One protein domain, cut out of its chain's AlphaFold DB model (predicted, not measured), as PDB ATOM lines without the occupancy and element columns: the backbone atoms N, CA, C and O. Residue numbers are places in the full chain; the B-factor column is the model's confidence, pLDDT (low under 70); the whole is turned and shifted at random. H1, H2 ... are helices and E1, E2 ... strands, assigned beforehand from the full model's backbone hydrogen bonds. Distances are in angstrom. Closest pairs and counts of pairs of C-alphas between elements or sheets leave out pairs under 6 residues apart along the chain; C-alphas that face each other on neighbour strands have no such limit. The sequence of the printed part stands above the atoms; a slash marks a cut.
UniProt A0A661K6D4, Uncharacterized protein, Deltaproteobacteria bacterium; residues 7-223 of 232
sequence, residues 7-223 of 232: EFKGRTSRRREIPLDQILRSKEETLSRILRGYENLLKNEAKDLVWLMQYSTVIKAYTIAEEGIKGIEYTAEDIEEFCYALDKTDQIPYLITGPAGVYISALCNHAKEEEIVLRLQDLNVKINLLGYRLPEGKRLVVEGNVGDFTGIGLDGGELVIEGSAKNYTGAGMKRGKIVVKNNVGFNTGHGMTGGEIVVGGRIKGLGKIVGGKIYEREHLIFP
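What this domain is: This is residues 7 to 223 of the 232 residues of an uncharacterized protein of Deltaproteobacteria bacterium (UniProt A0A661K6D4). A chain wound in stacked turns makes a solenoid, with strands E1 to E6 side by side along one wall and long links closing the turns; four helices gather at the E1 end, where H3 and H4 cap the coil and H1 and H2 pack on H4. Residues 7 to 26, a thin tail and the first part of H1, stick out and make much of the length. The printed part has 217 residues, with four named helices followed by seven named strands; the sheet order E1 E2 E3 E4 E5 E6 E7 is mixed, parallel up to E6 with E7 antiparallel to it. The class is mixed, helices and strands, with 106 residues in named elements, under half. The whole is compact, with a radius of gyration of the C-alphas of 19.8 A, and spans 83 by 40 by 29 A.

Where its parts are: Find C-alpha 19 at (32.380, -66.553, 55.508); from there H1, residues 19 to 48, runs 44.6 A. Next come H2, residues 55 to 69, 21.6 A; H3, residues 76 to 87, 17.8 A; and H4, residues 97 to 110, 20.0 A. Find C-alpha 115 at (47.222, -54.395, 35.379), where E1, residues 115 to 119, begins. Then read E2, residues 139 to 143, E3, residues 155 to 161, 16.9 A long, E4, residues 175 to 180, E5, residues 196 to 199, E6, residues 213 to 216, and E7, residues 219 to 222, ending at (57.045, -34.917, 17.589).

How they stand to each other: Look at Gly 37 and Gly 68, the closest C-alphas of the helical hairpin H1 and H2, 4.2 A apart at a shallow tilt of 29 degrees, opposite ways. H4 touches H2, closest at the C-alphas of Ala 65 and Tyr 103, 5.2 A. H3 and H4 form a second helical hairpin, a shallow tilt of 9 degrees, with the C-alphas of Ile 79 and Leu 107 closest at 6.9 A. H3 only grazes the sheet with residues 76 to 84, and H4 with residues 104 to 109; H1 and H2 are not on it. Between E1 and E2 find N 118 and O 141, 2.8 A; between E2 and E3, N 142 and O 160, 2.8 A; between E3 and E4, N 161 and O 179, 2.8 A; between E4 and E5, N 180 and O 198, 2.8 A; between E5 and E6, N 215 and O 197, 2.8 A. In the hairpin E6 and E7, N 214 and O 222 are 2.9 A apart. Every O i to N i+4 pair is within hydrogen-bond range in H2 and H4; H1 has 24 of 26 and H3 7 of 8.

The domain as a whole: The C-alphas of Glu 7 and Pro 223, the two farthest apart, are 84.0 A apart; without residues 7 to 26, which stand free, the body spans 48 by 32 by 29 A. The printed part has no cut. The five links from E1 through to E6 are long. The model's pLDDT is under 70 at residues 7 to 17, 45 to 55 and 88 to 95.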
ATOM      1  N   GLU A   7       7.599 -75.590  69.271       61.94
ATOM      2  CA  GLU A   7       8.918 -76.253  69.197       61.94
ATOM      3  C   GLU A   7      10.070 -75.303  68.831       61.94
ATOM      4  O   GLU A   7      11.234 -75.583  69.125       61.94
ATOM      5  N   PHE A   8       9.773 -74.152  68.225       61.69
ATOM      6  CA  PHE A   8      10.792 -73.186  67.810       61.69
ATOM      7  C   PHE A   8      11.104 -72.132  68.883       61.69
ATOM      8  O   PHE A   8      12.086 -71.404  68.741       61.69
ATOM      9  N   LYS A   9      10.348 -72.073  69.993       57.28
ATOM     10  CA  LYS A   9      10.511 -71.049  71.049       57.28
ATOM     11  C   LYS A   9      11.756 -71.207  71.940       57.28
ATOM     12  O   LYS A   9      11.968 -70.378  72.817       57.28
ATOM     13  N   GLY A  10      12.591 -72.223  71.714       55.81
ATOM     14  CA  GLY A  10      13.831 -72.456  72.472       55.81
ATOM     15  C   GLY A  10      15.106 -72.524  71.630       55.81
ATOM     16  O   GLY A  10      16.191 -72.685  72.183       55.81
ATOM     17  N   ARG A  11      15.016 -72.412  70.296       52.47
ATOM     18  CA  ARG A  11      16.206 -72.431  69.436       52.47
ATOM     19  C   ARG A  11      16.790 -71.027  69.357       52.47
ATOM     20  O   ARG A  11      16.448 -70.248  68.471       52.47
ATOM     21  N   THR A  12      17.710 -70.710  70.263       54.91
ATOM     22  CA  THR A  12      18.676 -69.640  70.020       54.91
ATOM     23  C   THR A  12      19.479 -70.030  68.784       54.91
ATOM     24  O   THR A  12      20.357 -70.893  68.823       54.91
ATOM     25  N   SER A  13      19.137 -69.437  67.640       56.66
ATOM     26  CA  SER A  13      19.996 -69.473  66.463       56.66
ATOM     27  C   SER A  13      21.343 -68.900  66.893       56.66
ATOM     28  O   SER A  13      21.475 -67.685  67.043       56.66
ATOM     29  N   ARG A  14      22.346 -69.757  67.134       55.47
ATOM     30  CA  ARG A  14      23.738 -69.304  67.181       55.47
ATOM     31  C   ARG A  14      23.962 -68.614  65.845       55.47
ATOM     32  O   ARG A  14      23.954 -69.290  64.820       55.47
ATOM     33  N   ARG A  15      24.082 -67.286  65.859       54.81
ATOM     34  CA  ARG A  15      24.424 -66.484  64.686       54.81
ATOM     35  C   ARG A  15      25.820 -66.949  64.272       54.81
ATOM     36  O   ARG A  15      26.810 -66.531  64.856       54.81
ATOM     37  N   ARG A  16      25.884 -67.964  63.407       60.31
ATOM     38  CA  ARG A  16      27.141 -68.459  62.856       60.31
ATOM     39  C   ARG A  16      27.587 -67.375  61.901       60.31
ATOM     40  O   ARG A  16      26.889 -67.118  60.926       60.31
ATOM     41  N   GLU A  17      28.674 -66.711  62.253       59.03
ATOM     42  CA  GLU A  17      29.335 -65.757  61.377       59.03
ATOM     43  C   GLU A  17      29.651 -66.495  60.076       59.03
ATOM     44  O   GLU A  17      30.334 -67.526  60.087       59.03
ATOM     45  N   ILE A  18      29.019 -66.070  58.984       71.69
ATOM     46  CA  ILE A  18      29.200 -66.730  57.693       71.69
ATOM     47  C   ILE A  18      30.492 -66.211  57.056       71.69
ATOM     48  O   ILE A  18      30.868 -65.068  57.306       71.69
ATOM     49  N   PRO A  19      31.168 -66.999  56.201       76.44
ATOM     50  CA  PRO A  19      32.380 -66.553  55.508       76.44
ATOM     51  C   PRO A  19      32.215 -65.198  54.802       76.44
ATOM     52  O   PRO A  19      33.147 -64.406  54.759       76.44
ATOM     53  N   LEU A  20      31.002 -64.895  54.324       75.44
ATOM     54  CA  LEU A  20      30.663 -63.599  53.739       75.44
ATOM     55  C   LEU A  20      30.774 -62.436  54.741       75.44
ATOM     56  O   LEU A  20      31.310 -61.395  54.385       75.44
ATOM     57  N   ASP A  21      30.335 -62.610  55.991       78.38
ATOM     58  CA  ASP A  21      30.439 -61.573  57.030       78.38
ATOM     59  C   ASP A  21      31.905 -61.251  57.346       78.38
ATOM     60  O   ASP A  21      32.244 -60.111  57.653       78.38
ATOM     61  N   GLN A  22      32.777 -62.260  57.279       75.81
ATOM     62  CA  GLN A  22      34.214 -62.104  57.512       75.81
ATOM     63  C   GLN A  22      34.897 -61.392  56.342       75.81
ATOM     64  O   GLN A  22      35.693 -60.483  56.567       75.81
ATOM     65  N   ILE A  23      34.541 -61.748  55.103       76.81
ATOM     66  CA  ILE A  23      35.039 -61.078  53.893       76.81
ATOM     67  C   ILE A  23      34.631 -59.602  53.892       76.81
ATOM     68  O   ILE A  23      35.480 -58.738  53.687       76.81
ATOM     69  N   LEU A  24      33.357 -59.302  54.174       79.19
ATOM     70  CA  LEU A  24      32.853 -57.927  54.208       79.19
ATOM     71  C   LEU A  24      33.581 -57.079  55.256       79.19
ATOM     72  O   LEU A  24      34.034 -55.985  54.939       79.19
ATOM     73  N   ARG A  25      33.779 -57.601  56.474       83.56
ATOM     74  CA  ARG A  25      34.538 -56.880  57.512       83.56
ATOM     75  C   ARG A  25      35.989 -56.648  57.124       83.56
ATOM     76  O   ARG A  25      36.509 -55.570  57.382       83.56
ATOM     77  N   SER A  26      36.635 -57.640  56.510       84.94
ATOM     78  CA  SER A  26      38.013 -57.491  56.039       84.94
ATOM     79  C   SER A  26      38.121 -56.391  54.983       84.94
ATOM     80  O   SER A  26      39.047 -55.588  55.051       84.94
ATOM     81  N   LYS A  27      37.172 -56.322  54.040       87.38
ATOM     82  CA  LYS A  27      37.118 -55.256  53.032       87.38
ATOM     83  C   LYS A  27      36.884 -53.880  53.656       87.38
ATOM     84  O   LYS A  27      37.632 -52.946  53.383       87.38
ATOM     85  N   GLU A  28      35.911 -53.765  54.561       89.31
ATOM     86  CA  GLU A  28      35.638 -52.517  55.286       89.31
ATOM     87  C   GLU A  28      36.856 -52.035  56.092       89.31
ATOM     88  O   GLU A  28      37.138 -50.834  56.140       89.31
ATOM     89  N   GLU A  29      37.606 -52.955  56.707       93.12
ATOM     90  CA  GLU A  29      38.837 -52.636  57.432       93.12
ATOM     91  C   GLU A  29      39.941 -52.145  56.487       93.12
ATOM     92  O   GLU A  29      40.562 -51.114  56.765       93.12
ATOM     93  N   THR A  30      40.162 -52.829  55.360       95.75
ATOM     94  CA  THR A  30      41.131 -52.411  54.338       95.75
ATOM     95  C   THR A  30      40.806 -51.016  53.814       95.75
ATOM     96  O   THR A  30      41.654 -50.122  53.900       95.75
ATOM     97  N   LEU A  31      39.566 -50.783  53.374       93.94
ATOM     98  CA  LEU A  31      39.120 -49.478  52.890       93.94
ATOM     99  C   LEU A  31      39.280 -48.389  53.962       93.94
ATOM    100  O   LEU A  31      39.803 -47.311  53.681       93.94
ATOM    101  N   SER A  32      38.926 -48.679  55.218       93.19
ATOM    102  CA  SER A  32      39.105 -47.743  56.339       93.19
ATOM    103  C   SER A  32      40.572 -47.365  56.569       93.19
ATOM    104  O   SER A  32      40.878 -46.223  56.923       93.19
ATOM    105  N   ARG A  33      41.505 -48.310  56.388       96.44
ATOM    106  CA  ARG A  33      42.946 -48.046  56.508       96.44
ATOM    107  C   ARG A  33      43.456 -47.190  55.347       96.44
ATOM    108  O   ARG A  33      44.209 -46.252  55.606       96.44
ATOM    109  N   ILE A  34      43.009 -47.464  54.120       96.50
ATOM    110  CA  ILE A  34      43.316 -46.653  52.930       96.50
ATOM    111  C   ILE A  34      42.795 -45.218  53.117       96.50
ATOM    112  O   ILE A  34      43.555 -44.258  52.997       96.50
ATOM    113  N   LEU A  35      41.528 -45.052  53.510       93.44
ATOM    114  CA  LEU A  35      40.924 -43.741  53.779       93.44
ATOM    115  C   LEU A  35      41.697 -42.964  54.850       93.44
ATOM    116  O   LEU A  35      41.986 -41.782  54.675       93.44
ATOM    117  N   ARG A  36      42.119 -43.631  55.931       93.00
ATOM    118  CA  ARG A  36      42.938 -43.006  56.980       93.00
ATOM    119  C   ARG A  36      44.298 -42.538  56.460       93.00
ATOM    120  O   ARG A  36      44.772 -41.476  56.864       93.00
ATOM    121  N   GLY A  37      44.938 -43.313  55.587       94.56
ATOM    122  CA  GLY A  37      46.186 -42.909  54.941       94.56
ATOM    123  C   GLY A  37      45.995 -41.665  54.067       94.56
ATOM    124  O   GLY A  37      46.789 -40.726  54.159       94.56
ATOM    125  N   TYR A  38      44.897 -41.601  53.312       92.88
ATOM    126  CA  TYR A  38      44.539 -40.421  52.527       92.88
ATOM    127  C   TYR A  38      44.229 -39.196  53.403       92.88
ATOM    128  O   TYR A  38      44.733 -38.103  53.149       92.88
ATOM    129  N   GLU A  39      43.475 -39.355  54.493       89.75
ATOM    130  CA  GLU A  39      43.250 -38.268  55.451       89.75
ATOM    131  C   GLU A  39      44.555 -37.737  56.050       89.75
ATOM    132  O   GLU A  39      44.693 -36.533  56.282       89.75
ATOM    133  N   ASN A  40      45.517 -38.620  56.329       89.62
ATOM    134  CA  ASN A  40      46.830 -38.219  56.818       89.62
ATOM    135  C   ASN A  40      47.590 -37.415  55.762       89.62
ATOM    136  O   ASN A  40      48.209 -36.410  56.116       89.62
ATOM    137  N   LEU A  41      47.515 -37.797  54.483       90.00
ATOM    138  CA  LEU A  41      48.046 -36.986  53.386       90.00
ATOM    139  C   LEU A  41      47.423 -35.585  53.400       90.00
ATOM    140  O   LEU A  41      48.148 -34.597  53.502       90.00
ATOM    141  N   LEU A  42      46.089 -35.494  53.420       86.69
ATOM    142  CA  LEU A  42      45.372 -34.215  53.440       86.69
ATOM    143  C   LEU A  42      45.736 -33.345  54.653       86.69
ATOM    144  O   LEU A  42      45.951 -32.144  54.510       86.69
ATOM    145  N   LYS A  43      45.848 -33.935  55.850       84.00
ATOM    146  CA  LYS A  43      46.232 -33.219  57.082       84.00
ATOM    147  C   LYS A  43      47.662 -32.685  57.032       84.00
ATOM    148  O   LYS A  43      47.939 -31.671  57.671       84.00
ATOM    149  N   ASN A  44      48.574 -33.363  56.338       76.81
ATOM    150  CA  ASN A  44      49.949 -32.895  56.184       76.81
ATOM    151  C   ASN A  44      50.065 -31.847  55.075       76.81
ATOM    152  O   ASN A  44      50.717 -30.831  55.284       76.81
ATOM    153  N   GLU A  45      49.360 -32.019  53.957       69.06
ATOM    154  CA  GLU A  45      49.324 -31.013  52.891       69.06
ATOM    155  C   GLU A  45      48.636 -29.708  53.320       69.06
ATOM    156  O   GLU A  45      49.113 -28.619  53.003       69.06
ATOM    157  N   ALA A  46      47.557 -29.783  54.107       58.09
ATOM    158  CA  ALA A  46      46.853 -28.601  54.607       58.09
ATOM    159  C   ALA A  46      47.717 -27.727  55.536       58.09
ATOM    160  O   ALA A  46      47.491 -26.519  55.621       58.09
ATOM    161  N   LYS A  47      48.712 -28.313  56.218       56.44
ATOM    162  CA  LYS A  47      49.645 -27.572  57.083       56.44
ATOM    163  C   LYS A  47      50.636 -26.730  56.289       56.44
ATOM    164  O   LYS A  47      51.061 -25.691  56.784       56.44
ATOM    165  N   ASP A  48      50.967 -27.156  55.074       53.94
ATOM    166  CA  ASP A  48      51.969 -26.484  54.255       53.94
ATOM    167  C   ASP A  48      51.398 -25.291  53.471       53.94
ATOM    168  O   ASP A  48      52.187 -24.531  52.927       53.94
ATOM    169  N   LEU A  49      50.067 -25.077  53.429       51.09
ATOM    170  CA  LEU A  49      49.357 -23.924  52.819       51.09
ATOM    171  C   LEU A  49      49.827 -23.478  51.410       51.09
ATOM    172  O   LEU A  49      49.455 -22.400  50.944       51.09
ATOM    173  N   VAL A  50      50.606 -24.281  50.687       47.22
ATOM    174  CA  VAL A  50      51.200 -23.901  49.401       47.22
ATOM    175  C   VAL A  50      50.599 -24.768  48.302       47.22
ATOM    176  O   VAL A  50      51.168 -25.758  47.857       47.22
ATOM    177  N   TRP A  51      49.447 -24.323  47.799       49.47
ATOM    178  CA  TRP A  51      48.832 -24.806  46.552       49.47
ATOM    179  C   TRP A  51      49.563 -24.313  45.291       49.47
ATOM    180  O   TRP A  51      49.022 -24.363  44.185       49.47
ATOM    181  N   LEU A  52      50.795 -23.815  45.424       46.28
ATOM    182  CA  LEU A  52      51.611 -23.431  44.281       46.28
ATOM    183  C   LEU A  52      52.448 -24.631  43.853       46.28
ATOM    184  O   LEU A  52      53.344 -25.066  44.567       46.28
ATOM    185  N   MET A  53      52.098 -25.126  42.666       52.12
ATOM    186  CA  MET A  53      52.701 -26.168  41.830       52.12
ATOM    187  C   MET A  53      54.240 -26.141  41.760       52.12
ATOM    188  O   MET A  53      54.828 -25.905  40.705       52.12
ATOM    189  N   GLN A  54      54.922 -26.405  42.869       60.56
ATOM    190  CA  GLN A  54      56.339 -26.728  42.870       60.56
ATOM    191  C   GLN A  54      56.485 -28.244  42.781       60.56
ATOM    192  O   GLN A  54      55.844 -28.994  43.516       60.56
ATOM    193  N   TYR A  55      57.349 -28.706  41.878       60.56
ATOM    194  CA  TYR A  55      57.654 -30.129  41.699       60.56
ATOM    195  C   TYR A  55      58.073 -30.808  43.021       60.56
ATOM    196  O   TYR A  55      57.729 -31.960  43.278       60.56
ATOM    197  N   SER A  56      58.736 -30.059  43.909       71.56
ATOM    198  CA  SER A  56      59.103 -30.486  45.263       71.56
ATOM    199  C   SER A  56      57.899 -30.845  46.147       71.56
ATOM    200  O   SER A  56      58.013 -31.755  46.965       71.56
ATOM    201  N   THR A  57      56.752 -30.180  45.985       79.12
ATOM    202  CA  THR A  57      55.536 -30.442  46.772       79.12
ATOM    203  C   THR A  57      54.890 -31.762  46.372       79.12
ATOM    204  O   THR A  57      54.544 -32.557  47.239       79.12
ATOM    205  N   VAL A  58      54.808 -32.055  45.068       85.12
ATOM    206  CA  VAL A  58      54.235 -33.322  44.576       85.12
ATOM    207  C   VAL A  58      55.086 -34.517  45.010       85.12
ATOM    208  O   VAL A  58      54.546 -35.550  45.395       85.12
ATOM    209  N   ILE A  59      56.418 -34.370  45.026       88.06
ATOM    210  CA  ILE A  59      57.318 -35.405  45.560       88.06
ATOM    211  C   ILE A  59      57.015 -35.680  47.036       88.06
ATOM    212  O   ILE A  59      56.859 -36.837  47.410       88.06
ATOM    213  N   LYS A  60      56.907 -34.632  47.864       88.88
ATOM    214  CA  LYS A  60      56.593 -34.779  49.293       88.88
ATOM    215  C   LYS A  60      55.235 -35.444  49.515       88.88
ATOM    216  O   LYS A  60      55.147 -36.370  50.315       88.88
ATOM    217  N   ALA A  61      54.208 -35.000  48.791       90.31
ATOM    218  CA  ALA A  61      52.873 -35.590  48.831       90.31
ATOM    219  C   ALA A  61      52.914 -37.086  48.495       90.31
ATOM    220  O   ALA A  61      52.356 -37.903  49.221       90.31
ATOM    221  N   TYR A  62      53.646 -37.458  47.443       94.31
ATOM    222  CA  TYR A  62      53.804 -38.857  47.061       94.31
ATOM    223  C   TYR A  62      54.524 -39.677  48.141       94.31
ATOM    224  O   TYR A  62      54.060 -40.757  48.479       94.31
ATOM    225  N   THR A  63      55.578 -39.149  48.771       94.25
ATOM    226  CA  THR A  63      56.241 -39.829  49.901       94.25
ATOM    227  C   THR A  63      55.303 -40.033  51.095       94.25
ATOM    228  O   THR A  63      55.318 -41.089  51.724       94.25
ATOM    229  N   ILE A  64      54.454 -39.049  51.411       94.06
ATOM    230  CA  ILE A  64      53.452 -39.191  52.478       94.06
ATOM    231  C   ILE A  64      52.394 -40.231  52.087       94.06
ATOM    232  O   ILE A  64      51.973 -41.017  52.934       94.06
ATOM    233  N   ALA A  65      51.986 -40.265  50.815       96.06
ATOM    234  CA  ALA A  65      51.076 -41.278  50.296       96.06
ATOM    235  C   ALA A  65      51.659 -42.694  50.440       96.06
ATOM    236  O   ALA A  65      50.974 -43.570  50.962       96.06
ATOM    237  N   GLU A  66      52.926 -42.894  50.059       97.12
ATOM    238  CA  GLU A  66      53.650 -44.166  50.200       97.12
ATOM    239  C   GLU A  66      53.707 -44.642  51.657       97.12
ATOM    240  O   GLU A  66      53.377 -45.792  51.952       97.12
ATOM    241  N   GLU A  67      54.053 -43.760  52.598       96.38
ATOM    242  CA  GLU A  67      54.029 -44.116  54.022       96.38
ATOM    243  C   GLU A  67      52.600 -44.378  54.527       96.38
ATOM    244  O   GLU A  67      52.394 -45.244  55.376       96.38
ATOM    245  N   GLY A  68      51.598 -43.685  53.980       95.38
ATOM    246  CA  GLY A  68      50.189 -43.866  54.327       95.38
ATOM    247  C   GLY A  68      49.594 -45.208  53.891       95.38
ATOM    248  O   GLY A  68      48.653 -45.675  54.528       95.38
ATOM    249  N   ILE A  69      50.126 -45.831  52.833       97.50
ATOM    250  CA  ILE A  69      49.670 -47.144  52.329       97.50
ATOM    251  C   ILE A  69      50.516 -48.317  52.846       97.50
ATOM    252  O   ILE A  69      50.197 -49.486  52.619       97.50
ATOM    253  N   LYS A  70      51.615 -48.022  53.538       96.19
ATOM    254  CA  LYS A  70      52.595 -49.009  53.984       96.19
ATOM    255  C   LYS A  70      51.986 -50.028  54.946       96.19
ATOM    256  O   LYS A  70      51.347 -49.684  55.938       96.19
ATOM    257  N   GLY A  71      52.226 -51.309  54.665       95.62
ATOM    258  CA  GLY A  71      51.743 -52.421  55.491       95.62
ATOM    259  C   GLY A  71      50.231 -52.660  55.414       95.62
ATOM    260  O   GLY A  71      49.688 -53.379  56.257       95.62
ATOM    261  N   ILE A  72      49.537 -52.048  54.453       96.69
ATOM    262  CA  ILE A  72      48.161 -52.399  54.102       96.69
ATOM    263  C   ILE A  72      48.227 -53.459  52.999       96.69
ATOM    264  O   ILE A  72      48.909 -53.261  51.996       96.69
ATOM    265  N   GLU A  73      47.534 -54.581  53.183       96.31
ATOM    266  CA  GLU A  73      47.276 -55.518  52.090       96.31
ATOM    267  C   GLU A  73      45.956 -55.129  51.427       96.31
ATOM    268  O   GLU A  73      44.932 -55.042  52.100       96.31
ATOM    269  N   TYR A  74      46.002 -54.855  50.128       97.38
ATOM    270  CA  TYR A  74      44.858 -54.431  49.328       97.38
ATOM    271  C   TYR A  74      44.996 -54.953  47.896       97.38
ATOM    272  O   TYR A  74      46.071 -55.400  47.482       97.38
ATOM    273  N   THR A  75      43.891 -54.898  47.168       96.62
ATOM    274  CA  THR A  75      43.722 -55.341  45.784       96.62
ATOM    275  C   THR A  75      43.333 -54.170  44.887       96.62
ATOM    276  O   THR A  75      42.994 -53.089  45.369       96.62
ATOM    277  N   ALA A  76      43.322 -54.386  43.573       95.31
ATOM    278  CA  ALA A  76      42.795 -53.421  42.610       95.31
ATOM    279  C   ALA A  76      41.330 -53.027  42.897       95.31
ATOM    280  O   ALA A  76      40.965 -51.867  42.707       95.31
ATOM    281  N   GLU A  77      40.515 -53.958  43.405       93.94
ATOM    282  CA  GLU A  77      39.117 -53.695  43.770       93.94
ATOM    283  C   GLU A  77      39.024 -52.712  44.948       93.94
ATOM    284  O   GLU A  77      38.231 -51.778  44.903       93.94
ATOM    285  N   ASP A  78      39.898 -52.835  45.953       96.12
ATOM    286  CA  ASP A  78      39.939 -51.899  47.087       96.12
ATOM    287  C   ASP A  78      40.333 -50.472  46.644       96.12
ATOM    288  O   ASP A  78      39.874 -49.481  47.217       96.12
ATOM    289  N   ILE A  79      41.177 -50.344  45.609       96.44
ATOM    290  CA  ILE A  79      41.542 -49.041  45.019       96.44
ATOM    291  C   ILE A  79      40.329 -48.418  44.322       96.44
ATOM    292  O   ILE A  79      40.092 -47.214  44.445       96.44
ATOM    293  N   GLU A  80      39.561 -49.222  43.589       92.31
ATOM    294  CA  GLU A  80      38.337 -48.777  42.928       92.31
ATOM    295  C   GLU A  80      37.260 -48.385  43.956       92.31
ATOM    296  O   GLU A  80      36.682 -47.300  43.855       92.31
ATOM    297  N   GLU A  81      37.067 -49.183  45.014       91.38
ATOM    298  CA  GLU A  81      36.196 -48.852  46.151       91.38
ATOM    299  C   GLU A  81      36.608 -47.525  46.814       91.38
ATOM    300  O   GLU A  81      35.756 -46.672  47.087       91.38
ATOM    301  N   PHE A  82      37.913 -47.292  47.003       93.12
ATOM    302  CA  PHE A  82      38.427 -46.007  47.482       93.12
ATOM    303  C   PHE A  82      38.079 -44.854  46.533       93.12
ATOM    304  O   PHE A  82      37.625 -43.807  46.995       93.12
ATOM    305  N   CYS A  83      38.227 -45.030  45.217       91.06
ATOM    306  CA  CYS A  83      37.857 -44.004  44.239       91.06
ATOM    307  C   CYS A  83      36.363 -43.648  44.318       91.06
ATOM    308  O   CYS A  83      36.020 -42.466  44.267       91.06
ATOM    309  N   TYR A  84      35.481 -44.634  44.507       87.50
ATOM    310  CA  TYR A  84      34.052 -44.391  44.724       87.50
ATOM    311  C   TYR A  84      33.757 -43.693  46.058       87.50
ATOM    312  O   TYR A  84      32.849 -42.862  46.130       87.50
ATOM    313  N   ALA A  85      34.519 -43.995  47.112       87.31
ATOM    314  CA  ALA A  85      34.388 -43.327  48.404       87.31
ATOM    315  C   ALA A  85      34.740 -41.829  48.328       87.31
ATOM    316  O   ALA A  85      34.126 -41.028  49.030       87.31
ATOM    317  N   LEU A  86      35.660 -41.430  47.436       80.06
ATOM    318  CA  LEU A  86      36.024 -40.021  47.226       80.06
ATOM    319  C   LEU A  86      34.863 -39.153  46.705       80.06
ATOM    320  O   LEU A  86      34.826 -37.961  47.006       80.06
ATOM    321  N   ASP A  87      33.935 -39.719  45.926       73.94
ATOM    322  CA  ASP A  87      32.784 -38.981  45.366       73.94
ATOM    323  C   ASP A  87      31.660 -38.779  46.395       73.94
ATOM    324  O   ASP A  87      30.819 -37.891  46.250       73.94
ATOM    325  N   LYS A  88      31.637 -39.588  47.462       69.19
ATOM    326  CA  LYS A  88      30.597 -39.527  48.494       69.19
ATOM    327  C   LYS A  88      30.975 -38.516  49.575       69.19
ATOM    328  O   LYS A  88      31.791 -38.779  50.456       69.19
ATOM    329  N   THR A  89      30.301 -37.369  49.529       56.78
ATOM    330  CA  THR A  89      30.519 -36.180  50.375       56.78
ATOM    331  C   THR A  89      30.480 -36.427  51.884       56.78
ATOM    332  O   THR A  89      31.024 -35.626  52.639       56.78
ATOM    333  N   ASP A  90      29.873 -37.523  52.340       57.28
ATOM    334  CA  ASP A  90      29.710 -37.799  53.771       57.28
ATOM    335  C   ASP A  90      30.955 -38.434  54.414       57.28
ATOM    336  O   ASP A  90      31.093 -38.402  55.636       57.28
ATOM    337  N   GLN A  91      31.867 -39.011  53.619       56.75
ATOM    338  CA  GLN A  91      33.055 -39.705  54.139       56.75
ATOM    339  C   GLN A  91      34.314 -38.828  54.141       56.75
ATOM    340  O   GLN A  91      35.183 -39.024  54.988       56.75
ATOM    341  N   ILE A  92      34.422 -37.847  53.235       60.72
ATOM    342  CA  ILE A  92      35.594 -36.966  53.123       60.72
ATOM    343  C   ILE A  92      35.120 -35.520  52.909       60.72
ATOM    344  O   ILE A  92      34.548 -35.229  51.860       60.72
ATOM    345  N   PRO A  93      35.384 -34.586  53.848       52.22
ATOM    346  CA  PRO A  93      34.764 -33.261  53.820       52.22
ATOM    347  C   PRO A  93      35.036 -32.414  52.570       52.22
ATOM    348  O   PRO A  93      34.233 -31.542  52.276       52.22
ATOM    349  N   TYR A  94      36.124 -32.631  51.829       60.25
ATOM    350  CA  TYR A  94      36.412 -31.917  50.579       60.25
ATOM    351  C   TYR A  94      37.343 -32.773  49.716       60.25
ATOM    352  O   TYR A  94      38.473 -33.053  50.120       60.25
ATOM    353  N   LEU A  95      36.900 -33.176  48.522       68.56
ATOM    354  CA  LEU A  95      37.766 -33.873  47.573       68.56
ATOM    355  C   LEU A  95      38.753 -32.890  46.942       68.56
ATOM    356  O   LEU A  95      38.370 -31.992  46.190       68.56
ATOM    357  N   ILE A  96      40.041 -33.100  47.211       79.00
ATOM    358  CA  ILE A  96      41.110 -32.356  46.553       79.00
ATOM    359  C   ILE A  96      41.746 -33.244  45.486       79.00
ATOM    360  O   ILE A  96      42.420 -34.233  45.780       79.00
ATOM    361  N   THR A  97      41.534 -32.871  44.226       83.19
ATOM    362  CA  THR A  97      41.849 -33.718  43.069       83.19
ATOM    363  C   THR A  97      43.339 -33.990  42.877       83.19
ATOM    364  O   THR A  97      43.679 -35.023  42.310       83.19
ATOM    365  N   GLY A  98      44.224 -33.094  43.328       87.12
ATOM    366  CA  GLY A  98      45.679 -33.284  43.278       87.12
ATOM    367  C   GLY A  98      46.164 -34.381  44.236       87.12
ATOM    368  O   GLY A  98      46.650 -35.409  43.762       87.12
ATOM    369  N   PRO A  99      45.973 -34.218  45.559       90.19
ATOM    370  CA  PRO A  99      46.289 -35.242  46.556       90.19
ATOM    371  C   PRO A  99      45.617 -36.578  46.254       90.19
ATOM    372  O   PRO A  99      46.237 -37.624  46.412       90.19
ATOM    373  N   ALA A 100      44.363 -36.549  45.780       91.81
ATOM    374  CA  ALA A 100      43.646 -37.758  45.385       91.81
ATOM    375  C   ALA A 100      44.409 -38.539  44.311       91.81
ATOM    376  O   ALA A 100      44.692 -39.716  44.506       91.81
ATOM    377  N   GLY A 101      44.804 -37.905  43.203       94.69
ATOM    378  CA  GLY A 101      45.511 -38.631  42.147       94.69
ATOM    379  C   GLY A 101      46.922 -39.056  42.526       94.69
ATOM    380  O   GLY A 101      47.349 -40.125  42.099       94.69
ATOM    381  N   VAL A 102      47.625 -38.296  43.373       95.06
ATOM    382  CA  VAL A 102      48.915 -38.723  43.945       95.06
ATOM    383  C   VAL A 102      48.736 -39.984  44.789       95.06
ATOM    384  O   VAL A 102      49.481 -40.947  44.614       95.06
ATOM    385  N   TYR A 103      47.725 -40.004  45.658       97.12
ATOM    386  CA  TYR A 103      47.448 -41.136  46.537       97.12
ATOM    387  C   TYR A 103      46.991 -42.379  45.759       97.12
ATOM    388  O   TYR A 103      47.526 -43.465  45.969       97.12
ATOM    389  N   ILE A 104      46.087 -42.212  44.785       97.62
ATOM    390  CA  ILE A 104      45.660 -43.294  43.880       97.62
ATOM    391  C   ILE A 104      46.852 -43.833  43.086       97.62
ATOM    392  O   ILE A 104      46.993 -45.043  42.933       97.62
ATOM    393  N   SER A 105      47.747 -42.961  42.615       98.38
ATOM    394  CA  SER A 105      48.959 -43.398  41.911       98.38
ATOM    395  C   SER A 105      49.877 -44.208  42.825       98.38
ATOM    396  O   SER A 105      50.397 -45.233  42.395       98.38
ATOM    397  N   ALA A 106      50.047 -43.805  44.090       98.56
ATOM    398  CA  ALA A 106      50.836 -44.567  45.058       98.56
ATOM    399  C   ALA A 106      50.243 -45.965  45.297       98.56
ATOM    400  O   ALA A 106      50.995 -46.941  45.267       98.56
ATOM    401  N   LEU A 107      48.916 -46.065  45.454       98.69
ATOM    402  CA  LEU A 107      48.200 -47.342  45.551       98.69
ATOM    403  C   LEU A 107      48.439 -48.213  44.309       98.69
ATOM    404  O   LEU A 107      48.863 -49.358  44.429       98.69
ATOM    405  N   CYS A 108      48.241 -47.669  43.106       98.56
ATOM    406  CA  CYS A 108      48.406 -48.434  41.865       98.56
ATOM    407  C   CYS A 108      49.850 -48.920  41.661       98.56
ATOM    408  O   CYS A 108      50.083 -50.054  41.246       98.56
ATOM    409  N   ASN A 109      50.831 -48.074  41.980       98.50
ATOM    410  CA  ASN A 109      52.246 -48.399  41.821       98.50
ATOM    411  C   ASN A 109      52.694 -49.525  42.772       98.50
ATOM    412  O   ASN A 109      53.583 -50.293  42.406       98.50
ATOM    413  N   HIS A 110      52.076 -49.640  43.955       98.31
ATOM    414  CA  HIS A 110      52.438 -50.612  45.000       98.31
ATOM    415  C   HIS A 110      51.491 -51.813  45.118       98.31
ATOM    416  O   HIS A 110      51.791 -52.741  45.873       98.31
ATOM    417  N   ALA A 111      50.382 -51.828  44.377       97.88
ATOM    418  CA  ALA A 111      49.505 -52.990  44.261       97.88
ATOM    419  C   ALA A 111      50.282 -54.222  43.763       97.88
ATOM    420  O   ALA A 111      51.316 -54.092  43.100       97.88
ATOM    421  N   LYS A 112      49.792 -55.433  44.038       97.31
ATOM    422  CA  LYS A 112      50.436 -56.667  43.541       97.31
ATOM    423  C   LYS A 112      50.137 -56.881  42.055       97.31
ATOM    424  O   LYS A 112      50.957 -57.435  41.333       97.31
ATOM    425  N   GLU A 113      48.986 -56.405  41.608       97.88
ATOM    426  CA  GLU A 113      48.475 -56.503  40.252       97.88
ATOM    427  C   GLU A 113      49.312 -55.665  39.283       97.88
ATOM    428  O   GLU A 113      49.591 -54.489  39.527       97.88
ATOM    429  N   GLU A 114      49.729 -56.271  38.174       98.06
ATOM    430  CA  GLU A 114      50.448 -55.582  37.097       98.06
ATOM    431  C   GLU A 114      49.507 -54.696  36.278       98.06
ATOM    432  O   GLU A 114      49.885 -53.589  35.903       98.06
ATOM    433  N   GLU A 115      48.271 -55.150  36.059       98.25
ATOM    434  CA  GLU A 115      47.222 -54.395  35.379       98.25
ATOM    435  C   GLU A 115      46.097 -54.009  36.342       98.25
ATOM    436  O   GLU A 115      45.551 -54.856  37.047       98.25
ATOM    437  N   ILE A 116      45.740 -52.725  36.345       98.50
ATOM    438  CA  ILE A 116      44.659 -52.159  37.156       98.50
ATOM    439  C   ILE A 116      43.729 -51.379  36.234       98.50
ATOM    440  O   ILE A 116      44.184 -50.570  35.423       98.50
ATOM    441  N   VAL A 117      42.425 -51.593  36.388       97.94
ATOM    442  CA  VAL A 117      41.381 -50.845  35.682       97.94
ATOM    443  C   VAL A 117      40.603 -50.031  36.707       97.94
ATOM    444  O   VAL A 117      40.099 -50.595  37.669       97.94
ATOM    445  N   LEU A 118      40.510 -48.716  36.503       95.94
ATOM    446  CA  LEU A 118      39.737 -47.809  37.350       95.94
ATOM    447  C   LEU A 118      38.559 -47.235  36.565       95.94
ATOM    448  O   LEU A 118      38.766 -46.562  35.549       95.94
ATOM    449  N   ARG A 119      37.335 -47.453  37.052       94.06
ATOM    450  CA  ARG A 119      36.110 -46.914  36.448       94.06
ATOM    451  C   ARG A 119      35.741 -45.570  37.053       94.06
ATOM    452  O   ARG A 119      35.040 -45.475  38.054       94.06
ATOM    453  N   LEU A 120      36.245 -44.505  36.439       90.12
ATOM    454  CA  LEU A 120      36.094 -43.127  36.911       90.12
ATOM    455  C   LEU A 120      35.082 -42.315  36.084       90.12
ATOM    456  O   LEU A 120      34.966 -41.104  36.270       90.12
ATOM    457  N   GLN A 121      34.354 -42.947  35.159       88.06
ATOM    458  CA  GLN A 121      33.365 -42.299  34.289       88.06
ATOM    459  C   GLN A 121      32.211 -41.640  35.050       88.06
ATOM    460  O   GLN A 121      31.684 -40.633  34.578       88.06
ATOM    461  N   ASP A 122      31.858 -42.187  36.213       85.50
ATOM    462  CA  ASP A 122      30.732 -41.730  37.028       85.50
ATOM    463  C   ASP A 122      31.146 -40.684  38.076       85.50
ATOM    464  O   ASP A 122      30.291 -40.136  38.768       85.50
ATOM    465  N   LEU A 123      32.446 -40.375  38.188       81.94
ATOM    466  CA  LEU A 123      32.921 -39.345  39.107       81.94
ATOM    467  C   LEU A 123      32.536 -37.951  38.610       81.94
ATOM    468  O   LEU A 123      32.812 -37.566  37.468       81.94
ATOM    469  N   ASN A 124      31.986 -37.138  39.510       79.56
ATOM    470  CA  ASN A 124      31.608 -35.759  39.192       79.56
ATOM    471  C   ASN A 124      32.824 -34.842  38.986       79.56
ATOM    472  O   ASN A 124      32.717 -33.756  38.407       79.56
ATOM    473  N   VAL A 125      33.999 -35.272  39.448       82.75
ATOM    474  CA  VAL A 125      35.250 -34.525  39.339       82.75
ATOM    475  C   VAL A 125      36.296 -35.271  38.517       82.75
ATOM    476  O   VAL A 125      36.334 -36.494  38.452       82.75
ATOM    477  N   LYS A 126      37.211 -34.507  37.918       89.19
ATOM    478  CA  LYS A 126      38.359 -35.046  37.179       89.19
ATOM    479  C   LYS A 126      39.573 -35.076  38.098       89.19
ATOM    480  O   LYS A 126      40.007 -34.021  38.563       89.19
ATOM    481  N   ILE A 127      40.125 -36.261  38.328       91.81
ATOM    482  CA  ILE A 127      41.284 -36.463  39.204       91.81
ATOM    483  C   ILE A 127      42.558 -35.966  38.503       91.81
ATOM    484  O   ILE A 127      42.868 -36.392  37.391       91.81
ATOM    485  N   ASN A 128      43.282 -35.040  39.139       93.94
ATOM    486  CA  ASN A 128      44.560 -34.514  38.647       93.94
ATOM    487  C   ASN A 128      45.703 -35.445  39.075       93.94
ATOM    488  O   ASN A 128      45.543 -36.164  40.046       93.94
ATOM    489  N   LEU A 129      46.868 -35.400  38.420       95.69
ATOM    490  CA  LEU A 129      48.077 -36.160  38.812       95.69
ATOM    491  C   LEU A 129      47.941 -37.697  38.787       95.69
ATOM    492  O   LEU A 129      48.821 -38.395  39.285       95.69
ATOM    493  N   LEU A 130      46.880 -38.245  38.195       97.06
ATOM    494  CA  LEU A 130      46.706 -39.692  38.089       97.06
ATOM    495  C   LEU A 130      47.789 -40.315  37.189       97.06
ATOM    496  O   LEU A 130      48.119 -39.765  36.134       97.06
ATOM    497  N   GLY A 131      48.338 -41.458  37.601       98.00
ATOM    498  CA  GLY A 131      49.459 -42.118  36.924       98.00
ATOM    499  C   GLY A 131      50.821 -41.482  37.229       98.00
ATOM    500  O   GLY A 131      51.761 -41.637  36.445       98.00
ATOM    501  N   TYR A 132      50.936 -40.744  38.339       98.00
ATOM    502  CA  TYR A 132      52.192 -40.155  38.796       98.00
ATOM    503  C   TYR A 132      53.276 -41.230  38.940       98.00
ATOM    504  O   TYR A 132      53.119 -42.183  39.707       98.00
ATOM    505  N   ARG A 133      54.388 -41.061  38.211       97.69
ATOM    506  CA  ARG A 133      55.557 -41.961  38.235       97.69
ATOM    507  C   ARG A 133      55.228 -43.444  38.024       97.69
ATOM    508  O   ARG A 133      55.924 -44.289  38.581       97.69
ATOM    509  N   LEU A 134      54.206 -43.755  37.218       98.62
ATOM    510  CA  LEU A 134      53.828 -45.137  36.913       98.62
ATOM    511  C   LEU A 134      55.067 -45.937  36.438       98.62
ATOM    512  O   LEU A 134      55.676 -45.559  35.422       98.62
ATOM    513  N   PRO A 135      55.492 -46.972  37.187       98.50
ATOM    514  CA  PRO A 135      56.752 -47.655  36.944       98.50
ATOM    515  C   PRO A 135      56.611 -48.735  35.871       98.50
ATOM    516  O   PRO A 135      55.514 -49.142  35.491       98.50
ATOM    517  N   GLU A 136      57.749 -49.213  35.383       98.44
ATOM    518  CA  GLU A 136      57.825 -50.393  34.522       98.44
ATOM    519  C   GLU A 136      57.134 -51.614  35.157       98.44
ATOM    520  O   GLU A 136      57.164 -51.796  36.373       98.44
ATOM    521  N   GLY A 137      56.486 -52.433  34.326       97.81
ATOM    522  CA  GLY A 137      55.690 -53.580  34.776       97.81
ATOM    523  C   GLY A 137      54.283 -53.227  35.273       97.81
ATOM    524  O   GLY A 137      53.523 -54.130  35.602       97.81
ATOM    525  N   LYS A 138      53.910 -51.938  35.307       98.56
ATOM    526  CA  LYS A 138      52.539 -51.503  35.602       98.56
ATOM    527  C   LYS A 138      51.800 -51.040  34.356       98.56
ATOM    528  O   LYS A 138      52.326 -50.258  33.559       98.56
ATOM    529  N   ARG A 139      50.542 -51.457  34.254       98.69
ATOM    530  CA  ARG A 139      49.564 -50.990  33.282       98.69
ATOM    531  C   ARG A 139      48.327 -50.469  34.007       98.69
ATOM    532  O   ARG A 139      47.637 -51.213  34.692       98.69
ATOM    533  N   LEU A 140      48.047 -49.179  33.864       98.81
ATOM    534  CA  LEU A 140      46.886 -48.534  34.473       98.81
ATOM    535  C   LEU A 140      45.914 -48.108  33.375       98.81
ATOM    536  O   LEU A 140      46.250 -47.270  32.541       98.81
ATOM    537  N   VAL A 141      44.707 -48.666  33.389       98.75
ATOM    538  CA  VAL A 141      43.611 -48.289  32.494       98.75
ATOM    539  C   VAL A 141      42.591 -47.481  33.279       98.75
ATOM    540  O   VAL A 141      42.152 -47.888  34.349       98.75
ATOM    541  N   VAL A 142      42.192 -46.335  32.742       98.19
ATOM    542  CA  VAL A 142      41.205 -45.452  33.354       98.19
ATOM    543  C   VAL A 142      40.039 -45.292  32.398       98.19
ATOM    544  O   VAL A 142      40.162 -44.658  31.345       98.19
ATOM    545  N   GLU A 143      38.898 -45.849  32.779       97.38
ATOM    546  CA  GLU A 143      37.635 -45.593  32.106       97.38
ATOM    547  C   GLU A 143      37.101 -44.231  32.567       97.38
ATOM    548  O   GLU A 143      36.872 -44.005  33.751       97.38
ATOM    549  N   GLY A 144      36.951 -43.280  31.642       95.81
ATOM    550  CA  GLY A 144      36.490 -41.924  31.951       95.81
ATOM    551  C   GLY A 144      37.522 -40.825  31.690       95.81
ATOM    552  O   GLY A 144      38.551 -41.026  31.043       95.81
ATOM    553  N   ASN A 145      37.196 -39.609  32.133       96.75
ATOM    554  CA  ASN A 145      38.021 -38.420  31.909       96.75
ATOM    555  C   ASN A 145      38.915 -38.130  33.117       96.75
ATOM    556  O   ASN A 145      38.461 -38.172  34.256       96.75
ATOM    557  N   VAL A 146      40.145 -37.698  32.858       97.00
ATOM    558  CA  VAL A 146      41.130 -37.343  33.888       97.00
ATOM    559  C   VAL A 146      41.519 -35.868  33.817       97.00
ATOM    560  O   VAL A 146      41.154 -35.127  32.897       97.00
ATOM    561  N   GLY A 147      42.191 -35.410  34.865       96.19
ATOM    562  CA  GLY A 147      42.535 -34.019  35.093       96.19
ATOM    563  C   GLY A 147      43.875 -33.586  34.499       96.19
ATOM    564  O   GLY A 147      44.404 -34.164  33.545       96.19
ATOM    565  N   ASP A 148      44.394 -32.497  35.058       96.38
ATOM    566  CA  ASP A 148      45.692 -31.923  34.711       96.38
ATOM    567  C   ASP A 148      46.835 -32.786  35.272       96.38
ATOM    568  O   ASP A 148      46.664 -33.497  36.264       96.38
ATOM    569  N   PHE A 149      48.011 -32.711  34.646       96.94
ATOM    570  CA  PHE A 149      49.236 -33.412  35.066       96.94
ATOM    571  C   PHE A 149      49.133 -34.947  35.072       96.94
ATOM    572  O   PHE A 149      49.861 -35.628  35.792       96.94
ATOM    573  N   THR A 150      48.232 -35.502  34.262       98.44
ATOM    574  CA  THR A 150      48.091 -36.953  34.082       98.44
ATOM    575  C   THR A 150      49.400 -37.563  33.570       98.44
ATOM    576  O   THR A 150      49.967 -37.072  32.593       98.44
ATOM    577  N   GLY A 151      49.871 -38.640  34.199       98.31
ATOM    578  CA  GLY A 151      51.086 -39.353  33.793       98.31
ATOM    579  C   GLY A 151      52.383 -38.558  33.981       98.31
ATOM    580  O   GLY A 151      53.367 -38.818  33.287       98.31
ATOM    581  N   ILE A 152      52.401 -37.556  34.867       96.94
ATOM    582  CA  ILE A 152      53.621 -36.788  35.135       96.94
ATOM    583  C   ILE A 152      54.717 -37.699  35.719       96.94
ATOM    584  O   ILE A 152      54.479 -38.518  36.611       96.94
ATOM    585  N   GLY A 153      55.937 -37.560  35.201       97.00
ATOM    586  CA  GLY A 153      57.099 -38.323  35.654       97.00
ATOM    587  C   GLY A 153      57.026 -39.828  35.383       97.00
ATOM    588  O   GLY A 153      57.786 -40.566  36.009       97.00
ATOM    589  N   LEU A 154      56.125 -40.285  34.503       98.44
ATOM    590  CA  LEU A 154      55.990 -41.694  34.125       98.44
ATOM    591  C   LEU A 154      57.335 -42.253  33.624       98.44
ATOM    592  O   LEU A 154      58.033 -41.622  32.820       98.44
ATOM    593  N   ASP A 155      57.718 -43.416  34.153       97.12
ATOM    594  CA  ASP A 155      59.071 -43.969  34.030       97.12
ATOM    595  C   ASP A 155      59.033 -45.484  33.777       97.12
ATOM    596  O   ASP A 155      59.604 -46.279  34.520       97.12
ATOM    597  N   GLY A 156      58.333 -45.878  32.708       97.56
ATOM    598  CA  GLY A 156      58.347 -47.243  32.177       97.56
ATOM    599  C   GLY A 156      56.977 -47.888  31.970       97.56
ATOM    600  O   GLY A 156      56.848 -48.679  31.042       97.56
ATOM    601  N   GLY A 157      55.968 -47.547  32.775       98.56
ATOM    602  CA  GLY A 157      54.645 -48.180  32.700       98.56
ATOM    603  C   GLY A 157      53.819 -47.806  31.465       98.56
ATOM    604  O   GLY A 157      54.220 -46.975  30.643       98.56
ATOM    605  N   GLU A 158      52.632 -48.400  31.356       98.88
ATOM    606  CA  GLU A 158      51.623 -48.039  30.356       98.88
ATOM    607  C   GLU A 158      50.389 -47.424  31.028       98.88
ATOM    608  O   GLU A 158      49.719 -48.062  31.836       98.88
ATOM    609  N   LEU A 159      50.067 -46.180  30.679       98.88
ATOM    610  CA  LEU A 159      48.873 -45.484  31.148       98.88
ATOM    611  C   LEU A 159      47.882 -45.320  29.996       98.88
ATOM    612  O   LEU A 159      48.184 -44.639  29.018       98.88
ATOM    613  N   VAL A 160      46.689 -45.894  30.124       98.88
ATOM    614  CA  VAL A 160      45.619 -45.806  29.125       98.88
ATOM    615  C   VAL A 160      44.435 -45.045  29.701       98.88
ATOM    616  O   VAL A 160      43.870 -45.431  30.716       98.88
ATOM    617  N   ILE A 161      44.037 -43.970  29.031       98.81
ATOM    618  CA  ILE A 161      42.877 -43.152  29.367       98.81
ATOM    619  C   ILE A 161      41.837 -43.325  28.262       98.81
ATOM    620  O   ILE A 161      42.036 -42.896  27.124       98.81
ATOM    621  N   GLU A 162      40.704 -43.925  28.606       98.50
ATOM    622  CA  GLU A 162      39.596 -44.167  27.675       98.50
ATOM    623  C   GLU A 162      38.834 -42.878  27.317       98.50
ATOM    624  O   GLU A 162      38.160 -42.805  26.291       98.50
ATOM    625  N   GLY A 163      38.944 -41.841  28.152       98.06
ATOM    626  CA  GLY A 163      38.377 -40.517  27.915       98.06
ATOM    627  C   GLY A 163      39.401 -39.474  27.461       98.06
ATOM    628  O   GLY A 163      40.300 -39.734  26.662       98.06
ATOM    629  N   SER A 164      39.207 -38.239  27.932       98.38
ATOM    630  CA  SER A 164      40.103 -37.096  27.706       98.38
ATOM    631  C   SER A 164      40.972 -36.824  28.934       98.38
ATOM    632  O   SER A 164      40.519 -37.008  30.065       98.38
ATOM    633  N   ALA A 165      42.169 -36.283  28.713       98.44
ATOM    634  CA  ALA A 165      43.018 -35.705  29.756       98.44
ATOM    635  C   ALA A 165      43.123 -34.180  29.584       98.44
ATOM    636  O   ALA A 165      42.727 -33.631  28.551       98.44
ATOM    637  N   LYS A 166      43.616 -33.459  30.596       97.88
ATOM    638  CA  LYS A 166      43.782 -31.997  30.510       97.88
ATOM    639  C   LYS A 166      45.234 -31.591  30.232       97.88
ATOM    640  O   LYS A 166      45.877 -32.176  29.369       97.88
ATOM    641  N   ASN A 167      45.700 -30.497  30.834       98.00
ATOM    642  CA  ASN A 167      46.978 -29.883  30.507       98.00
ATOM    643  C   ASN A 167      48.130 -30.656  31.154       98.00
ATOM    644  O   ASN A 167      47.936 -31.348  32.152       98.00
ATOM    645  N   TYR A 168      49.338 -30.491  30.614       98.06
ATOM    646  CA  TYR A 168      50.564 -31.105  31.135       98.06
ATOM    647  C   TYR A 168      50.535 -32.641  31.188       98.06
ATOM    648  O   TYR A 168      51.266 -33.252  31.970       98.06
ATOM    649  N   THR A 169      49.712 -33.286  30.357       98.75
ATOM    650  CA  THR A 169      49.732 -34.745  30.213       98.75
ATOM    651  C   THR A 169      51.118 -35.214  29.768       98.75
ATOM    652  O   THR A 169      51.676 -34.683  28.806       98.75
ATOM    653  N   GLY A 170      51.678 -36.193  30.482       98.44
ATOM    654  CA  GLY A 170      53.010 -36.745  30.221       98.44
ATOM    655  C   GLY A 170      54.167 -35.790  30.523       98.44
ATOM    656  O   GLY A 170      55.265 -35.968  29.996       98.44
ATOM    657  N   ALA A 171      53.951 -34.753  31.337       97.62
ATOM    658  CA  ALA A 171      55.036 -33.853  31.711       97.62
ATOM    659  C   ALA A 171      56.168 -34.611  32.438       97.62
ATOM    660  O   ALA A 171      55.919 -35.449  33.299       97.62
ATOM    661  N   GLY A 172      57.425 -34.350  32.081       97.06
ATOM    662  CA  GLY A 172      58.588 -35.030  32.668       97.06
ATOM    663  C   GLY A 172      58.639 -36.551  32.452       97.06
ATOM    664  O   GLY A 172      59.380 -37.227  33.164       97.06
ATOM    665  N   MET A 173      57.850 -37.099  31.520       98.31
ATOM    666  CA  MET A 173      57.881 -38.518  31.153       98.31
ATOM    667  C   MET A 173      59.262 -38.917  30.612       98.31
ATOM    668  O   MET A 173      59.876 -38.171  29.845       98.31
ATOM    669  N   LYS A 174      59.751 -40.096  31.017       98.19
ATOM    670  CA  LYS A 174      61.103 -40.581  30.682       98.19
ATOM    671  C   LYS A 174      61.104 -41.829  29.805       98.19
ATOM    672  O   LYS A 174      61.900 -41.934  28.878       98.19
ATOM    673  N   ARG A 175      60.253 -42.802  30.128       98.44
ATOM    674  CA  ARG A 175      60.097 -44.098  29.442       98.44
ATOM    675  C   ARG A 175      58.638 -44.528  29.538       98.44
ATOM    676  O   ARG A 175      57.899 -43.928  30.304       98.44
ATOM    677  N   GLY A 176      58.244 -45.579  28.822       98.62
ATOM    678  CA  GLY A 176      56.883 -46.122  28.863       98.62
ATOM    679  C   GLY A 176      55.950 -45.476  27.841       98.62
ATOM    680  O   GLY A 176      56.411 -44.864  26.869       98.62
ATOM    681  N   LYS A 177      54.642 -45.625  28.061       98.88
ATOM    682  CA  LYS A 177      53.610 -45.207  27.108       98.88
ATOM    683  C   LYS A 177      52.409 -44.560  27.794       98.88
ATOM    684  O   LYS A 177      51.923 -45.057  28.803       98.88
ATOM    685  N   ILE A 178      51.907 -43.471  27.215       98.94
ATOM    686  CA  ILE A 178      50.616 -42.871  27.567       98.94
ATOM    687  C   ILE A 178      49.716 -42.932  26.338       98.94
ATOM    688  O   ILE A 178      50.087 -42.443  25.274       98.94
ATOM    689  N   VAL A 179      48.518 -43.488  26.486       98.88
ATOM    690  CA  VAL A 179      47.482 -43.509  25.451       98.88
ATOM    691  C   VAL A 179      46.263 -42.760  25.965       98.88
ATOM    692  O   VAL A 179      45.724 -43.101  27.009       98.88
ATOM    693  N   VAL A 180      45.801 -41.751  25.232       98.88
ATOM    694  CA  VAL A 180      44.547 -41.041  25.515       98.88
ATOM    695  C   VAL A 180      43.634 -41.187  24.309       98.88
ATOM    696  O   VAL A 180      43.975 -40.727  23.223       98.88
ATOM    697  N   LYS A 181      42.469 -41.819  24.468       98.69
ATOM    698  CA  LYS A 181      41.574 -42.076  23.328       98.69
ATOM    699  C   LYS A 181      40.965 -40.799  22.753       98.69
ATOM    700  O   LYS A 181      40.862 -40.677  21.536       98.69
ATOM    701  N   ASN A 182      40.610 -39.841  23.610       98.56
ATOM    702  CA  ASN A 182      40.006 -38.580  23.185       98.56
ATOM    703  C   ASN A 182      41.037 -37.442  23.178       98.56
ATOM    704  O   ASN A 182      42.105 -37.568  22.586       98.56
ATOM    705  N   ASN A 183      40.709 -36.293  23.766       98.62
ATOM    706  CA  ASN A 183      41.499 -35.071  23.633       98.62
ATOM    707  C   ASN A 183      42.456 -34.879  24.814       98.62
ATOM    708  O   ASN A 183      42.183 -35.343  25.922       98.62
ATOM    709  N   VAL A 184      43.524 -34.114  24.589       98.56
ATOM    710  CA  VAL A 184      44.426 -33.622  25.643       98.56
ATOM    711  C   VAL A 184      44.571 -32.102  25.589       98.56
ATOM    712  O   VAL A 184      44.306 -31.461  24.568       98.56
ATOM    713  N   GLY A 185      44.967 -31.510  26.713       98.44
ATOM    714  CA  GLY A 185      45.117 -30.067  26.876       98.44
ATOM    715  C   GLY A 185      46.408 -29.485  26.293       98.44
ATOM    716  O   GLY A 185      47.003 -30.016  25.355       98.44
ATOM    717  N   PHE A 186      46.795 -28.327  26.829       98.50
ATOM    718  CA  PHE A 186      48.035 -27.629  26.493       98.50
ATOM    719  C   PHE A 186      49.230 -28.203  27.260       98.50
ATOM    720  O   PHE A 186      49.069 -28.810  28.319       98.50
ATOM    721  N   ASN A 187      50.440 -27.919  26.776       97.94
ATOM    722  CA  ASN A 187      51.704 -28.353  27.376       97.94
ATOM    723  C   ASN A 187      51.865 -29.882  27.456       97.94
ATOM    724  O   ASN A 187      52.565 -30.386  28.336       97.94
ATOM    725  N   THR A 188      51.238 -30.627  26.546       98.56
ATOM    726  CA  THR A 188      51.420 -32.082  26.448       98.56
ATOM    727  C   THR A 188      52.893 -32.408  26.195       98.56
ATOM    728  O   THR A 188      53.529 -31.786  25.342       98.56
ATOM    729  N   GLY A 189      53.448 -33.343  26.968       98.25
ATOM    730  CA  GLY A 189      54.860 -33.724  26.896       98.25
ATOM    731  C   GLY A 189      55.841 -32.668  27.424       98.25
ATOM    732  O   GLY A 189      57.026 -32.720  27.110       98.25
ATOM    733  N   HIS A 190      55.404 -31.679  28.211       97.62
ATOM    734  CA  HIS A 190      56.326 -30.667  28.742       97.62
ATOM    735  C   HIS A 190      57.465 -31.297  29.564       97.62
ATOM    736  O   HIS A 190      57.228 -31.945  30.579       97.62
ATOM    737  N   GLY A 191      58.713 -31.084  29.156       96.69
ATOM    738  CA  GLY A 191      59.902 -31.643  29.799       96.69
ATOM    739  C   GLY A 191      60.069 -33.155  29.617       96.69
ATOM    740  O   GLY A 191      60.920 -33.742  30.277       96.69
ATOM    741  N   MET A 192      59.264 -33.795  28.762       98.00
ATOM    742  CA  MET A 192      59.407 -35.207  28.401       98.00
ATOM    743  C   MET A 192      60.783 -35.444  27.765       98.00
ATOM    744  O   MET A 192      61.165 -34.734  26.834       98.00
ATOM    745  N   THR A 193      61.522 -36.431  28.270       97.62
ATOM    746  CA  THR A 193      62.859 -36.814  27.781       97.62
ATOM    747  C   THR A 193      62.846 -38.112  26.976       97.62
ATOM    748  O   THR A 193      63.798 -38.391  26.250       97.62
ATOM    749  N   GLY A 194      61.766 -38.891  27.060       97.62
ATOM    750  CA  GLY A 194      61.594 -40.143  26.335       97.62
ATOM    751  C   GLY A 194      60.201 -40.741  26.531       97.62
ATOM    752  O   GLY A 194      59.334 -40.132  27.155       97.62
ATOM    753  N   GLY A 195      59.988 -41.943  25.993       98.38
ATOM    754  CA  GLY A 195      58.679 -42.600  25.967       98.38
ATOM    755  C   GLY A 195      57.812 -42.198  24.772       98.38
ATOM    756  O   GLY A 195      58.273 -41.525  23.844       98.38
ATOM    757  N   GLU A 196      56.560 -42.649  24.791       98.69
ATOM    758  CA  GLU A 196      55.582 -42.432  23.721       98.69
ATOM    759  C   GLU A 196      54.244 -41.918  24.274       98.69
ATOM    760  O   GLU A 196      53.665 -42.528  25.171       98.69
ATOM    761  N   ILE A 197      53.728 -40.821  23.716       98.81
ATOM    762  CA  ILE A 197      52.374 -40.319  23.993       98.81
ATOM    763  C   ILE A 197      51.539 -40.454  22.718       98.81
ATOM    764  O   ILE A 197      51.894 -39.896  21.683       98.81
ATOM    765  N   VAL A 198      50.414 -41.162  22.790       98.81
ATOM    766  CA  VAL A 198      49.477 -41.353  21.675       98.81
ATOM    767  C   VAL A 198      48.125 -40.769  22.047       98.81
ATOM    768  O   VAL A 198      47.538 -41.155  23.056       98.81
ATOM    769  N   VAL A 199      47.614 -39.848  21.233       98.81
ATOM    770  CA  VAL A 199      46.326 -39.186  21.469       98.81
ATOM    771  C   VAL A 199      45.399 -39.425  20.288       98.81
ATOM    772  O   VAL A 199      45.669 -38.937  19.200       98.81
ATOM    773  N   GLY A 200      44.287 -40.135  20.483       98.62
ATOM    774  CA  GLY A 200      43.325 -40.434  19.414       98.62
ATOM    775  C   GLY A 200      42.489 -39.228  18.959       98.62
ATOM    776  O   GLY A 200      42.007 -39.195  17.828       98.62
ATOM    777  N   GLY A 201      42.327 -38.217  19.816       98.19
ATOM    778  CA  GLY A 201      41.602 -36.980  19.525       98.19
ATOM    779  C   GLY A 201      42.508 -35.832  19.076       98.19
ATOM    780  O   GLY A 201      43.302 -35.968  18.148       98.19
ATOM    781  N   ARG A 202      42.315 -34.660  19.687       98.31
ATOM    782  CA  ARG A 202      43.098 -33.440  19.453       98.31
ATOM    783  C   ARG A 202      44.032 -33.146  20.619       98.31
ATOM    784  O   ARG A 202      43.640 -33.264  21.782       98.31
ATOM    785  N   ILE A 203      45.217 -32.651  20.292       98.50
ATOM    786  CA  ILE A 203      46.194 -32.079  21.208       98.50
ATOM    787  C   ILE A 203      46.088 -30.557  21.108       98.50
ATOM    788  O   ILE A 203      46.345 -29.978  20.056       98.50
ATOM    789  N   LYS A 204      45.703 -29.873  22.197       98.25
ATOM    790  CA  LYS A 204      45.563 -28.402  22.154       98.25
ATOM    791  C   LYS A 204      46.896 -27.672  21.987       98.25
ATOM    792  O   LYS A 204      46.919 -26.580  21.431       98.25
ATOM    793  N   GLY A 205      47.989 -28.242  22.486       97.19
ATOM    794  CA  GLY A 205      49.330 -27.716  22.255       97.19
ATOM    795  C   GLY A 205      50.411 -28.521  22.965       97.19
ATOM    796  O   GLY A 205      50.195 -29.048  24.060       97.19
ATOM    797  N   LEU A 206      51.582 -28.590  22.341       97.75
ATOM    798  CA  LEU A 206      52.760 -29.267  22.878       97.75
ATOM    799  C   LEU A 206      53.543 -28.370  23.846       97.75
ATOM    800  O   LEU A 206      53.495 -27.144  23.762       97.75
ATOM    801  N   GLY A 207      54.230 -28.998  24.802       95.94
ATOM    802  CA  GLY A 207      55.168 -28.329  25.704       95.94
ATOM    803  C   GLY A 207      56.580 -28.211  25.119       95.94
ATOM    804  O   GLY A 207      56.817 -28.475  23.944       95.94
ATOM    805  N   LYS A 208      57.551 -27.848  25.967       95.62
ATOM    806  CA  LYS A 208      58.979 -27.931  25.619       95.62
ATOM    807  C   LYS A 208      59.438 -29.380  25.763       95.62
ATOM    808  O   LYS A 208      59.616 -29.830  26.889       95.62
ATOM    809  N   ILE A 209      59.581 -30.107  24.662       97.00
ATOM    810  CA  ILE A 209      59.882 -31.546  24.685       97.00
ATOM    811  C   ILE A 209      61.370 -31.762  24.408       97.00
ATOM    812  O   ILE A 209      61.902 -31.204  23.454       97.00
ATOM    813  N   VAL A 210      62.036 -32.574  25.227       96.56
ATOM    814  CA  VAL A 210      63.473 -32.883  25.117       96.56
ATOM    815  C   VAL A 210      63.710 -34.172  24.321       96.56
ATOM    816  O   VAL A 210      64.723 -34.290  23.642       96.56
ATOM    817  N   GLY A 211      62.793 -35.142  24.365       96.06
ATOM    818  CA  GLY A 211      62.934 -36.401  23.631       96.06
ATOM    819  C   GLY A 211      61.685 -37.283  23.659       96.06
ATOM    820  O   GLY A 211      60.696 -36.953  24.303       96.06
ATOM    821  N   GLY A 212      61.741 -38.409  22.942       97.25
ATOM    822  CA  GLY A 212      60.637 -39.365  22.789       97.25
ATOM    823  C   GLY A 212      59.714 -39.057  21.610       97.25
ATOM    824  O   GLY A 212      60.141 -38.406  20.656       97.25
ATOM    825  N   LYS A 213      58.486 -39.589  21.628       98.50
ATOM    826  CA  LYS A 213      57.547 -39.496  20.499       98.50
ATOM    827  C   LYS A 213      56.149 -39.081  20.935       98.50
ATOM    828  O   LYS A 213      55.635 -39.599  21.924       98.50
ATOM    829  N   ILE A 214      55.518 -38.197  20.168       98.69
ATOM    830  CA  ILE A 214      54.116 -37.819  20.366       98.69
ATOM    831  C   ILE A 214      53.351 -37.977  19.060       98.69
ATOM    832  O   ILE A 214      53.764 -37.459  18.020       98.69
ATOM    833  N   TYR A 215      52.220 -38.668  19.147       98.50
ATOM    834  CA  TYR A 215      51.312 -38.932  18.044       98.50
ATOM    835  C   TYR A 215      49.963 -38.249  18.292       98.50
ATOM    836  O   TYR A 215      49.357 -38.429  19.351       98.50
ATOM    837  N   GLU A 216      49.478 -37.490  17.304       98.19
ATOM    838  CA  GLU A 216      48.073 -37.076  17.215       98.19
ATOM    839  C   GLU A 216      47.390 -37.945  16.154       98.19
ATOM    840  O   GLU A 216      47.739 -37.911  14.969       98.19
ATOM    841  N   ARG A 217      46.397 -38.729  16.579       96.31
ATOM    842  CA  ARG A 217      45.765 -39.800  15.803       96.31
ATOM    843  C   ARG A 217      46.836 -40.785  15.329       96.31
ATOM    844  O   ARG A 217      47.553 -41.353  16.145       96.31
ATOM    845  N   GLU A 218      46.964 -40.959  14.019       91.94
ATOM    846  CA  GLU A 218      47.955 -41.832  13.387       91.94
ATOM    847  C   GLU A 218      49.238 -41.080  12.982       91.94
ATOM    848  O   GLU A 218      50.177 -41.687  12.471       91.94
ATOM    849  N   HIS A 219      49.308 -39.761  13.209       96.44
ATOM    850  CA  HIS A 219      50.410 -38.923  12.735       96.44
ATOM    851  C   HIS A 219      51.418 -38.646  13.849       96.44
ATOM    852  O   HIS A 219      51.064 -38.138  14.914       96.44
ATOM    853  N   LEU A 220      52.695 -38.924  13.578       97.19
ATOM    854  CA  LEU A 220      53.802 -38.478  14.419       97.19
ATOM    855  C   LEU A 220      53.933 -36.953  14.305       97.19
ATOM    856  O   LEU A 220      54.236 -36.444  13.229       97.19
ATOM    857  N   ILE A 221      53.731 -36.234  15.409       96.81
ATOM    858  CA  ILE A 221      53.850 -34.767  15.447       96.81
ATOM    859  C   ILE A 221      55.115 -34.287  16.174       96.81
ATOM    860  O   ILE A 221      55.543 -33.148  15.981       96.81
ATOM    861  N   PHE A 222      55.740 -35.156  16.976       97.00
ATOM    862  CA  PHE A 222      57.045 -34.917  17.589       97.00
ATOM    863  C   PHE A 222      57.872 -36.216  17.644       97.00
ATOM    864  O   PHE A 222      57.338 -37.223  18.111       97.00
ATOM    865  N   PRO A 223      59.164 -36.198  17.264       94.44
ATOM    866  CA  PRO A 223      59.841 -35.094  16.583       94.44
ATOM    867  C   PRO A 223      59.301 -34.923  15.153       94.44
ATOM    868  O   PRO A 223      58.888 -35.892  14.521       94.44
TER     869      PRO A 223